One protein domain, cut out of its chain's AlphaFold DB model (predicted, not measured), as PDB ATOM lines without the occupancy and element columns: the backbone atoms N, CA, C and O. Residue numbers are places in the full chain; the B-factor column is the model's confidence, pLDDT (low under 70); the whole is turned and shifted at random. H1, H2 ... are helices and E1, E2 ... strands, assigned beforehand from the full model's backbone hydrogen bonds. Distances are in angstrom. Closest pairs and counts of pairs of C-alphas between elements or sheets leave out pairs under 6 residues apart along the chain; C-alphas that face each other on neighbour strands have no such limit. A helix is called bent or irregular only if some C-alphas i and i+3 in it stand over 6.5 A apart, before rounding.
ATOM      1  N   ILE A   3       2.411  28.355  -0.747       55.09
ATOM      2  CA  ILE A   3       1.962  29.653  -1.247       55.09
ATOM      3  C   ILE A   3       1.076  29.360  -2.452       55.09
ATOM      4  O   ILE A   3       1.540  28.738  -3.406       55.09
ATOM      5  N   ASP A   4      -0.186  29.768  -2.391       61.47
ATOM      6  CA  ASP A   4      -1.098  29.745  -3.530       61.47
ATOM      7  C   ASP A   4      -1.745  31.131  -3.705       61.47
ATOM      8  O   ASP A   4      -1.527  32.046  -2.905       61.47
ATOM      9  N   SER A   5      -2.525  31.313  -4.769       46.91
ATOM     10  CA  SER A   5      -3.182  32.586  -5.097       46.91
ATOM     11  C   SER A   5      -4.231  33.043  -4.070       46.91
ATOM     12  O   SER A   5      -4.764  34.141  -4.204       46.91
ATOM     13  N   THR A   6      -4.555  32.220  -3.066       58.50
ATOM     14  CA  THR A   6      -5.467  32.558  -1.960       58.50
ATOM     15  C   THR A   6      -4.732  33.031  -0.704       58.50
ATOM     16  O   THR A   6      -5.368  33.529   0.227       58.50
ATOM     17  N   GLY A   7      -3.397  32.937  -0.684       45.28
ATOM     18  CA  GLY A   7      -2.546  33.482   0.368       45.28
ATOM     19  C   GLY A   7      -1.464  32.522   0.867       45.28
ATOM     20  O   GLY A   7      -1.291  31.395   0.404       45.28
ATOM     21  N   LEU A   8      -0.703  32.996   1.855       58.69
ATOM     22  CA  LEU A   8       0.362  32.238   2.506       58.69
ATOM     23  C   LEU A   8      -0.219  31.292   3.569       58.69
ATOM     24  O   LEU A   8      -0.673  31.740   4.625       58.69
ATOM     25  N   LYS A   9      -0.145  29.973   3.344       58.75
ATOM     26  CA  LYS A   9      -0.586  28.970   4.326       58.75
ATOM     27  C   LYS A   9       0.605  28.394   5.095       58.75
ATOM     28  O   LYS A   9       1.330  27.503   4.636       58.75
ATOM     29  N   VAL A  10       0.807  28.910   6.309       59.25
ATOM     30  CA  VAL A  10       1.812  28.410   7.259       59.25
ATOM     31  C   VAL A  10       1.180  27.327   8.133       59.25
ATOM     32  O   VAL A  10       0.547  27.615   9.145       59.25
ATOM     33  N   PHE A  11       1.358  26.064   7.752       59.72
ATOM     34  CA  PHE A  11       1.004  24.937   8.614       59.72
ATOM     35  C   PHE A  11       2.042  24.812   9.734       59.72
ATOM     36  O   PHE A  11       3.160  24.353   9.509       59.72
ATOM     37  N   GLY A  12       1.691  25.265  10.936       61.28
ATOM     38  CA  GLY A  12       2.480  25.015  12.142       61.28
ATOM     39  C   GLY A  12       2.085  23.696  12.809       61.28
ATOM     40  O   GLY A  12       0.951  23.238  12.659       61.28
ATOM     41  N   ALA A  13       2.975  23.121  13.625       62.12
ATOM     42  CA  ALA A  13       2.693  21.921  14.427       62.12
ATOM     43  C   ALA A  13       1.393  22.035  15.258       62.12
ATOM     44  O   ALA A  13       0.687  21.050  15.458       62.12
ATOM     45  N   GLY A  14       1.022  23.253  15.673       63.12
ATOM     46  CA  GLY A  14      -0.218  23.530  16.400       63.12
ATOM     47  C   GLY A  14      -1.511  23.329  15.600       63.12
ATOM     48  O   GLY A  14      -2.542  23.080  16.212       63.12
ATOM     49  N   GLN A  15      -1.485  23.400  14.263       63.72
ATOM     50  CA  GLN A  15      -2.664  23.115  13.431       63.72
ATOM     51  C   GLN A  15      -2.908  21.612  13.290       63.72
ATOM     52  O   GLN A  15      -4.036  21.178  13.487       63.72
ATOM     53  N   TRP A  16      -1.857  20.823  13.045       64.31
ATOM     54  CA  TRP A  16      -1.965  19.360  13.037       64.31
ATOM     55  C   TRP A  16      -2.389  18.827  14.412       64.31
ATOM     56  O   TRP A  16      -3.258  17.965  14.511       64.31
ATOM     57  N   LEU A  17      -1.835  19.395  15.491       64.31
ATOM     58  CA  LEU A  17      -2.200  19.022  16.857       64.31
ATOM     59  C   LEU A  17      -3.642  19.431  17.211       64.31
ATOM     60  O   LEU A  17      -4.349  18.662  17.856       64.31
ATOM     61  N   ALA A  18      -4.107  20.602  16.761       70.00
ATOM     62  CA  ALA A  18      -5.496  21.026  16.942       70.00
ATOM     63  C   ALA A  18      -6.480  20.157  16.143       70.00
ATOM     64  O   ALA A  18      -7.554  19.843  16.649       70.00
ATOM     65  N   GLU A  19      -6.109  19.743  14.930       69.88
ATOM     66  CA  GLU A  19      -6.897  18.834  14.090       69.88
ATOM     67  C   GLU A  19      -6.967  17.420  14.687       69.88
ATOM     68  O   GLU A  19      -8.026  16.799  14.683       69.88
ATOM     69  N   LYS A  20      -5.861  16.924  15.256       73.06
ATOM     70  CA  LYS A  20      -5.794  15.589  15.866       73.06
ATOM     71  C   LYS A  20      -6.382  15.504  17.273       73.06
ATOM     72  O   LYS A  20      -6.957  14.475  17.613       73.06
ATOM     73  N   HIS A  21      -6.219  16.538  18.099       74.44
ATOM     74  CA  HIS A  21      -6.489  16.456  19.541       74.44
ATOM     75  C   HIS A  21      -7.394  17.568  20.084       74.44
ATOM     76  O   HIS A  21      -7.596  17.646  21.295       74.44
ATOM     77  N   GLY A  22      -7.921  18.463  19.241       67.94
ATOM     78  CA  GLY A  22      -8.824  19.541  19.669       67.94
ATOM     79  C   GLY A  22      -8.179  20.612  20.561       67.94
ATOM     80  O   GLY A  22      -8.826  21.599  20.912       67.94
ATOM     81  N   GLN A  23      -6.898  20.466  20.912       65.12
ATOM     82  CA  GLN A  23      -6.159  21.459  21.679       65.12
ATOM     83  C   GLN A  23      -5.777  22.629  20.772       65.12
ATOM     84  O   GLN A  23      -4.914  22.524  19.899       65.12
ATOM     85  N   ARG A  24      -6.420  23.782  20.989       61.06
ATOM     86  CA  ARG A  24      -6.050  25.034  20.325       61.06
ATOM     87  C   ARG A  24      -4.709  25.522  20.876       61.06
ATOM     88  O   ARG A  24      -4.662  26.194  21.902       61.06
ATOM     89  N   SER A  25      -3.621  25.212  20.174       64.25
ATOM     90  CA  SER A  25      -2.348  25.909  20.371       64.25
ATOM     91  C   SER A  25      -2.544  27.409  20.092       64.25
ATOM     92  O   SER A  25      -3.284  27.778  19.172       64.25
ATOM     93  N   ARG A  26      -1.930  28.288  20.898       65.44
ATOM     94  CA  ARG A  26      -2.001  29.747  20.700       65.44
ATOM     95  C   ARG A  26      -1.535  30.069  19.278       65.44
ATOM     96  O   ARG A  26      -0.404  29.752  18.925       65.44
ATOM     97  N   ARG A  27      -2.395  30.697  18.464       66.75
ATOM     98  CA  ARG A  27      -1.999  31.163  17.127       66.75
ATOM     99  C   ARG A  27      -0.885  32.196  17.288       66.75
ATOM    100  O   ARG A  27      -1.122  33.259  17.854       66.75
ATOM    101  N   CYS A  28       0.305  31.871  16.804       69.44
ATOM    102  CA  CYS A  28       1.387  32.820  16.594       69.44
ATOM    103  C   CYS A  28       1.398  33.219  15.116       69.44
ATOM    104  O   CYS A  28       1.280  32.366  14.233       69.44
ATOM    105  N   TRP A  29       1.496  34.519  14.853       75.31
ATOM    106  CA  TRP A  29       1.669  35.041  13.500       75.31
ATOM    107  C   TRP A  29       3.167  35.150  13.179       75.31
ATOM    108  O   TRP A  29       4.014  35.100  14.074       75.31
ATOM    109  N   ARG A  30       3.498  35.262  11.893       83.06
ATOM    110  CA  ARG A  30       4.847  35.574  11.402       83.06
ATOM    111  C   ARG A  30       4.781  36.857  10.585       83.06
ATOM    112  O   ARG A  30       3.758  37.094   9.942       83.06
ATOM    113  N   LYS A  31       5.842  37.658  10.614       86.25
ATOM    114  CA  LYS A  31       5.971  38.861   9.787       86.25
ATOM    115  C   LYS A  31       6.691  38.488   8.495       86.25
ATOM    116  O   LYS A  31       7.688  37.772   8.536       86.25
ATOM    117  N   LEU A  32       6.166  38.933   7.360       90.38
ATOM    118  CA  LEU A  32       6.806  38.800   6.054       90.38
ATOM    119  C   LEU A  32       7.183  40.203   5.584       90.38
ATOM    120  O   LEU A  32       6.303  40.991   5.251       90.38
ATOM    121  N   HIS A  33       8.476  40.498   5.575       89.25
ATOM    122  CA  HIS A  33       9.018  41.739   5.042       89.25
ATOM    123  C   HIS A  33       9.331  41.535   3.560       89.25
ATOM    124  O   HIS A  33       9.940  40.526   3.197       89.25
ATOM    125  N   LEU A  34       8.893  42.463   2.710       90.94
ATOM    126  CA  LEU A  34       9.096  42.432   1.263       90.94
ATOM    127  C   LEU A  34       9.744  43.743   0.827       90.94
ATOM    128  O   LEU A  34       9.266  44.807   1.213       90.94
ATOM    129  N   ALA A  35      10.784  43.656   0.001       90.69
ATOM    130  CA  ALA A  35      11.301  44.794  -0.750       90.69
ATOM    131  C   ALA A  35      10.828  44.688  -2.203       90.69
ATOM    132  O   ALA A  35      10.881  43.607  -2.803       90.69
ATOM    133  N   LEU A  36      10.359  45.807  -2.747       90.75
ATOM    134  CA  LEU A  36       9.859  45.914  -4.112       90.75
ATOM    135  C   LEU A  36      10.753  46.863  -4.904       90.75
ATOM    136  O   LEU A  36      11.117  47.924  -4.401       90.75
ATOM    137  N   ASP A  37      11.045  46.516  -6.153       90.00
ATOM    138  CA  ASP A  37      11.522  47.503  -7.119       90.00
ATOM    139  C   ASP A  37      10.353  48.418  -7.501       90.00
ATOM    140  O   ASP A  37       9.350  47.971  -8.067       90.00
ATOM    141  N   ALA A  38      10.485  49.707  -7.193       87.75
ATOM    142  CA  ALA A  38       9.453  50.709  -7.436       87.75
ATOM    143  C   ALA A  38       9.121  50.901  -8.928       87.75
ATOM    144  O   ALA A  38       8.020  51.343  -9.256       87.75
ATOM    145  N   ASN A  39      10.038  50.559  -9.838       89.31
ATOM    146  CA  ASN A  39       9.846  50.738 -11.278       89.31
ATOM    147  C   ASN A  39       9.067  49.578 -11.907       89.31
ATOM    148  O   ASN A  39       8.263  49.782 -12.819       89.31
ATOM    149  N   THR A  40       9.310  48.354 -11.435       91.31
ATOM    150  CA  THR A  40       8.759  47.127 -12.034       91.31
ATOM    151  C   THR A  40       7.687  46.454 -11.178       91.31
ATOM    152  O   THR A  40       6.991  45.562 -11.666       91.31
ATOM    153  N   ASN A  41       7.525  46.878  -9.918       88.94
ATOM    154  CA  ASN A  41       6.711  46.227  -8.885       88.94
ATOM    155  C   ASN A  41       7.102  44.764  -8.616       88.94
ATOM    156  O   ASN A  41       6.291  43.979  -8.117       88.94
ATOM    157  N   GLN A  42       8.331  44.373  -8.955       92.38
ATOM    158  CA  GLN A  42       8.832  43.032  -8.677       92.38
ATOM    159  C   GLN A  42       9.352  42.935  -7.244       92.38
ATOM    160  O   GLN A  42       9.934  43.880  -6.717       92.38
ATOM    161  N   ILE A  43       9.150  41.777  -6.611       91.06
ATOM    162  CA  ILE A  43       9.749  41.465  -5.307       91.06
ATOM    163  C   ILE A  43      11.223  41.143  -5.528       91.06
ATOM    164  O   ILE A  43      11.539  40.214  -6.270       91.06
ATOM    165  N   VAL A  44      12.102  41.882  -4.855       92.62
ATOM    166  CA  VAL A  44      13.563  41.777  -5.026       92.62
ATOM    167  C   VAL A  44      14.277  41.266  -3.778       92.62
ATOM    168  O   VAL A  44      15.380  40.746  -3.878       92.62
ATOM    169  N   ALA A  45      13.624  41.334  -2.615       92.50
ATOM    170  CA  ALA A  45      14.081  40.699  -1.382       92.50
ATOM    171  C   ALA A  45      12.893  40.319  -0.493       92.50
ATOM    172  O   ALA A  45      11.836  40.962  -0.533       92.50
ATOM    173  N   CYS A  46      13.061  39.291   0.342       92.12
ATOM    174  CA  CYS A  46      12.075  38.955   1.364       92.12
ATOM    175  C   CYS A  46      12.708  38.363   2.626       92.12
ATOM    176  O   CYS A  46      13.739  37.695   2.584       92.12
ATOM    177  N   VAL A  47      12.066  38.584   3.775       90.50
ATOM    178  CA  VAL A  47      12.449  37.958   5.047       90.50
ATOM    179  C   VAL A  47      11.191  37.558   5.813       90.50
ATOM    180  O   VAL A  47      10.277  38.360   5.990       90.50
ATOM    181  N   LEU A  48      11.140  36.311   6.289       89.44
ATOM    182  CA  LEU A  48      10.065  35.808   7.143       89.44
ATOM    183  C   LEU A  48      10.562  35.678   8.588       89.44
ATOM    184  O   LEU A  48      11.356  34.789   8.894       89.44
ATOM    185  N   THR A  49      10.039  36.501   9.490       87.69
ATOM    186  CA  THR A  49      10.411  36.513  10.910       87.69
ATOM    187  C   THR A  49       9.257  36.094  11.819       87.69
ATOM    188  O   THR A  49       8.098  35.963  11.412       87.69
ATOM    189  N   SER A  50       9.571  35.799  13.077       85.94
ATOM    190  CA  SER A  50       8.560  35.632  14.118       85.94
ATOM    191  C   SER A  50       7.976  36.989  14.531       85.94
ATOM    192  O   SER A  50       8.558  38.041  14.285       85.94
ATOM    193  N   GLN A  51       6.788  36.976  15.138       82.00
ATOM    194  CA  GLN A  51       6.063  38.195  15.533       82.00
ATOM    195  C   GLN A  51       6.823  39.129  16.494       82.00
ATOM    196  O   GLN A  51       6.469  40.297  16.601       82.00
ATOM    197  N   ASP A  52       7.806  38.603  17.221       87.38
ATOM    198  CA  ASP A  52       8.612  39.289  18.233       87.38
ATOM    199  C   ASP A  52       9.838  40.011  17.658       87.38
ATOM    200  O   ASP A  52      10.474  40.774  18.378       87.38
ATOM    201  N   MET A  53      10.152  39.815  16.374       88.06
ATOM    202  CA  MET A  53      11.237  40.541  15.716       88.06
ATOM    203  C   MET A  53      10.832  41.981  15.400       88.06
ATOM    204  O   MET A  53       9.718  42.237  14.936       88.06
ATOM    205  N   ASP A  54      11.753  42.910  15.642       88.94
ATOM    206  CA  ASP A  54      11.570  44.340  15.392       88.94
ATOM    207  C   ASP A  54      11.725  44.679  13.902       88.94
ATOM    208  O   ASP A  54      12.606  44.135  13.234       88.94
ATOM    209  N   ASP A  55      10.900  45.583  13.375       87.25
ATOM    210  CA  ASP A  55      10.838  45.849  11.931       87.25
ATOM    211  C   ASP A  55      12.106  46.551  11.395       87.25
ATOM    212  O   ASP A  55      12.674  46.058  10.415       87.25
ATOM    213  N   PRO A  56      12.648  47.605  12.048       90.44
ATOM    214  CA  PRO A  56      13.910  48.236  11.649       90.44
ATOM    215  C   PRO A  56      15.096  47.271  11.608       90.44
ATOM    216  O   PRO A  56      15.982  47.403  10.764       90.44
ATOM    217  N   SER A  57      15.108  46.255  12.477       89.94
ATOM    218  CA  SER A  57      16.188  45.258  12.501       89.94
ATOM    219  C   SER A  57      16.253  44.395  11.233       89.94
ATOM    220  O   SER A  57      17.261  43.735  10.995       89.94
ATOM    221  N   GLN A  58      15.197  44.403  10.412       91.94
ATOM    222  CA  GLN A  58      15.113  43.615   9.181       91.94
ATOM    223  C   GLN A  58      15.558  44.381   7.932       91.94
ATOM    224  O   GLN A  58      15.702  43.763   6.880       91.94
ATOM    225  N   VAL A  59      15.847  45.683   8.038       88.62
ATOM    226  CA  VAL A  59      16.324  46.492   6.904       88.62
ATOM    227  C   VAL A  59      17.663  45.967   6.383       88.62
ATOM    228  O   VAL A  59      17.765  45.655   5.205       88.62
ATOM    229  N   GLY A  60      18.663  45.776   7.251       88.88
ATOM    230  CA  GLY A  60      19.973  45.231   6.851       88.88
ATOM    231  C   GLY A  60      19.871  43.890   6.103       88.88
ATOM    232  O   GLY A  60      20.305  43.809   4.957       88.88
ATOM    233  N   PRO A  61      19.206  42.870   6.683       91.69
ATOM    234  CA  PRO A  61      18.964  41.591   6.011       91.69
ATOM    235  C   PRO A  61      18.216  41.671   4.671       91.69
ATOM    236  O   PRO A  61      18.351  40.764   3.847       91.69
ATOM    237  N   LEU A  62      17.389  42.699   4.452       89.75
ATOM    238  CA  LEU A  62      16.750  42.934   3.155       89.75
ATOM    239  C   LEU A  62      17.739  43.541   2.160       89.75
ATOM    240  O   LEU A  62      17.804  43.064   1.033       89.75
ATOM    241  N   LEU A  63      18.525  44.537   2.578       91.25
ATOM    242  CA  LEU A  63      19.529  45.191   1.732       91.25
ATOM    243  C   LEU A  63      20.573  44.195   1.207       91.25
ATOM    244  O   LEU A  63      20.930  44.264   0.036       91.25
ATOM    245  N   ASP A  64      20.986  43.222   2.025       90.94
ATOM    246  CA  ASP A  64      21.941  42.172   1.629       90.94
ATOM    247  C   ASP A  64      21.439  41.278   0.475       90.94
ATOM    248  O   ASP A  64      22.229  40.588  -0.171       90.94
ATOM    249  N   GLN A  65      20.126  41.257   0.221       90.38
ATOM    250  CA  GLN A  65      19.504  40.471  -0.850       90.38
ATOM    251  C   GLN A  65      19.232  41.290  -2.118       90.38
ATOM    252  O   GLN A  65      18.977  40.697  -3.167       90.38
TER     253      GLN A  65
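What this domain is: This is residues 3 to 65 of the 78 residues of the protein "Transposase" of Rhodoferax antarcticus ANT.BR (UniProt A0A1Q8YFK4). A two-strand antiparallel hairpin, E2 and E3, with the short helix H2 packed next to it, makes one end of a long, flat model, and the small helix H1 lies far off toward the other end. The chain runs from the short strand E1 to H1, then returns through residues 22 to 29 to the hairpin; neither E1 nor H1 packs on H2. The printed part has 63 residues, with three named strands and two named helices in the order E1, H1, E2, E3, H2, and its class is mixed, helices and strands. It is only just loose, close to extended, with a radius of gyration of the C-alphas of 15.4 A, and its C-alphas span 48 by 28 by 13 A.

How they stand to each other: Strand E1, residues 7 to 9, pairs with no named strand, but residues 3 to 4 pair antiparallel with residues 7 to 8 of E1. A tight link of 3 residues leads to helix H1, residues 13 to 21, and the two are apart. A short link of 8 residues leads to strand E2, residues 30 to 36, which forms a hairpin with strand E3, residues 43 to 50. E2 and E3 are antiparallel, with 164 degrees between their directions; N 33 and O 47 are 2.8 A apart and N 49 and O 31 are 2.8 A apart, both within hydrogen-bond range. E1 is apart from E2 and from E3, and H1 is apart from E3. A tight link of 5 residues leads from E3 to helix H2, residues 56 to 63. The closest C-alphas of E3 and H2 are those of Ala 45 and Leu 62, 5.7 A apart; those of E2 and H2 are Ala 35 and Leu 62, 7.0 A apart. H2 is apart from E1 and from H1. Every O i to N i+4 pair of H1 is within hydrogen-bond range, and 2 of 4 in H2.

Where its parts are: E1 begins at C-alpha 7, (-2.546, 33.482, 0.368). H1 is 11.8 A long. E2 is 19.3 A long and begins at C-alpha 30, (4.847, 35.574, 11.402). E3 is 20.3 A long. H2 is 11.8 A long and ends at C-alpha 63, (19.529, 45.191, 1.732); it is only just irregular, with C-alphas 57 and 60 at 6.8 A.

The domain as a whole: The two C-alphas farthest apart, those of His 21 and Asn 39, are 48.9 A apart. The printed part has no cut, and no link is long. The mean pLDDT of the printed part is 78.2; residues 3 to 17, residue 19 and residues 22 to 28 are under 70.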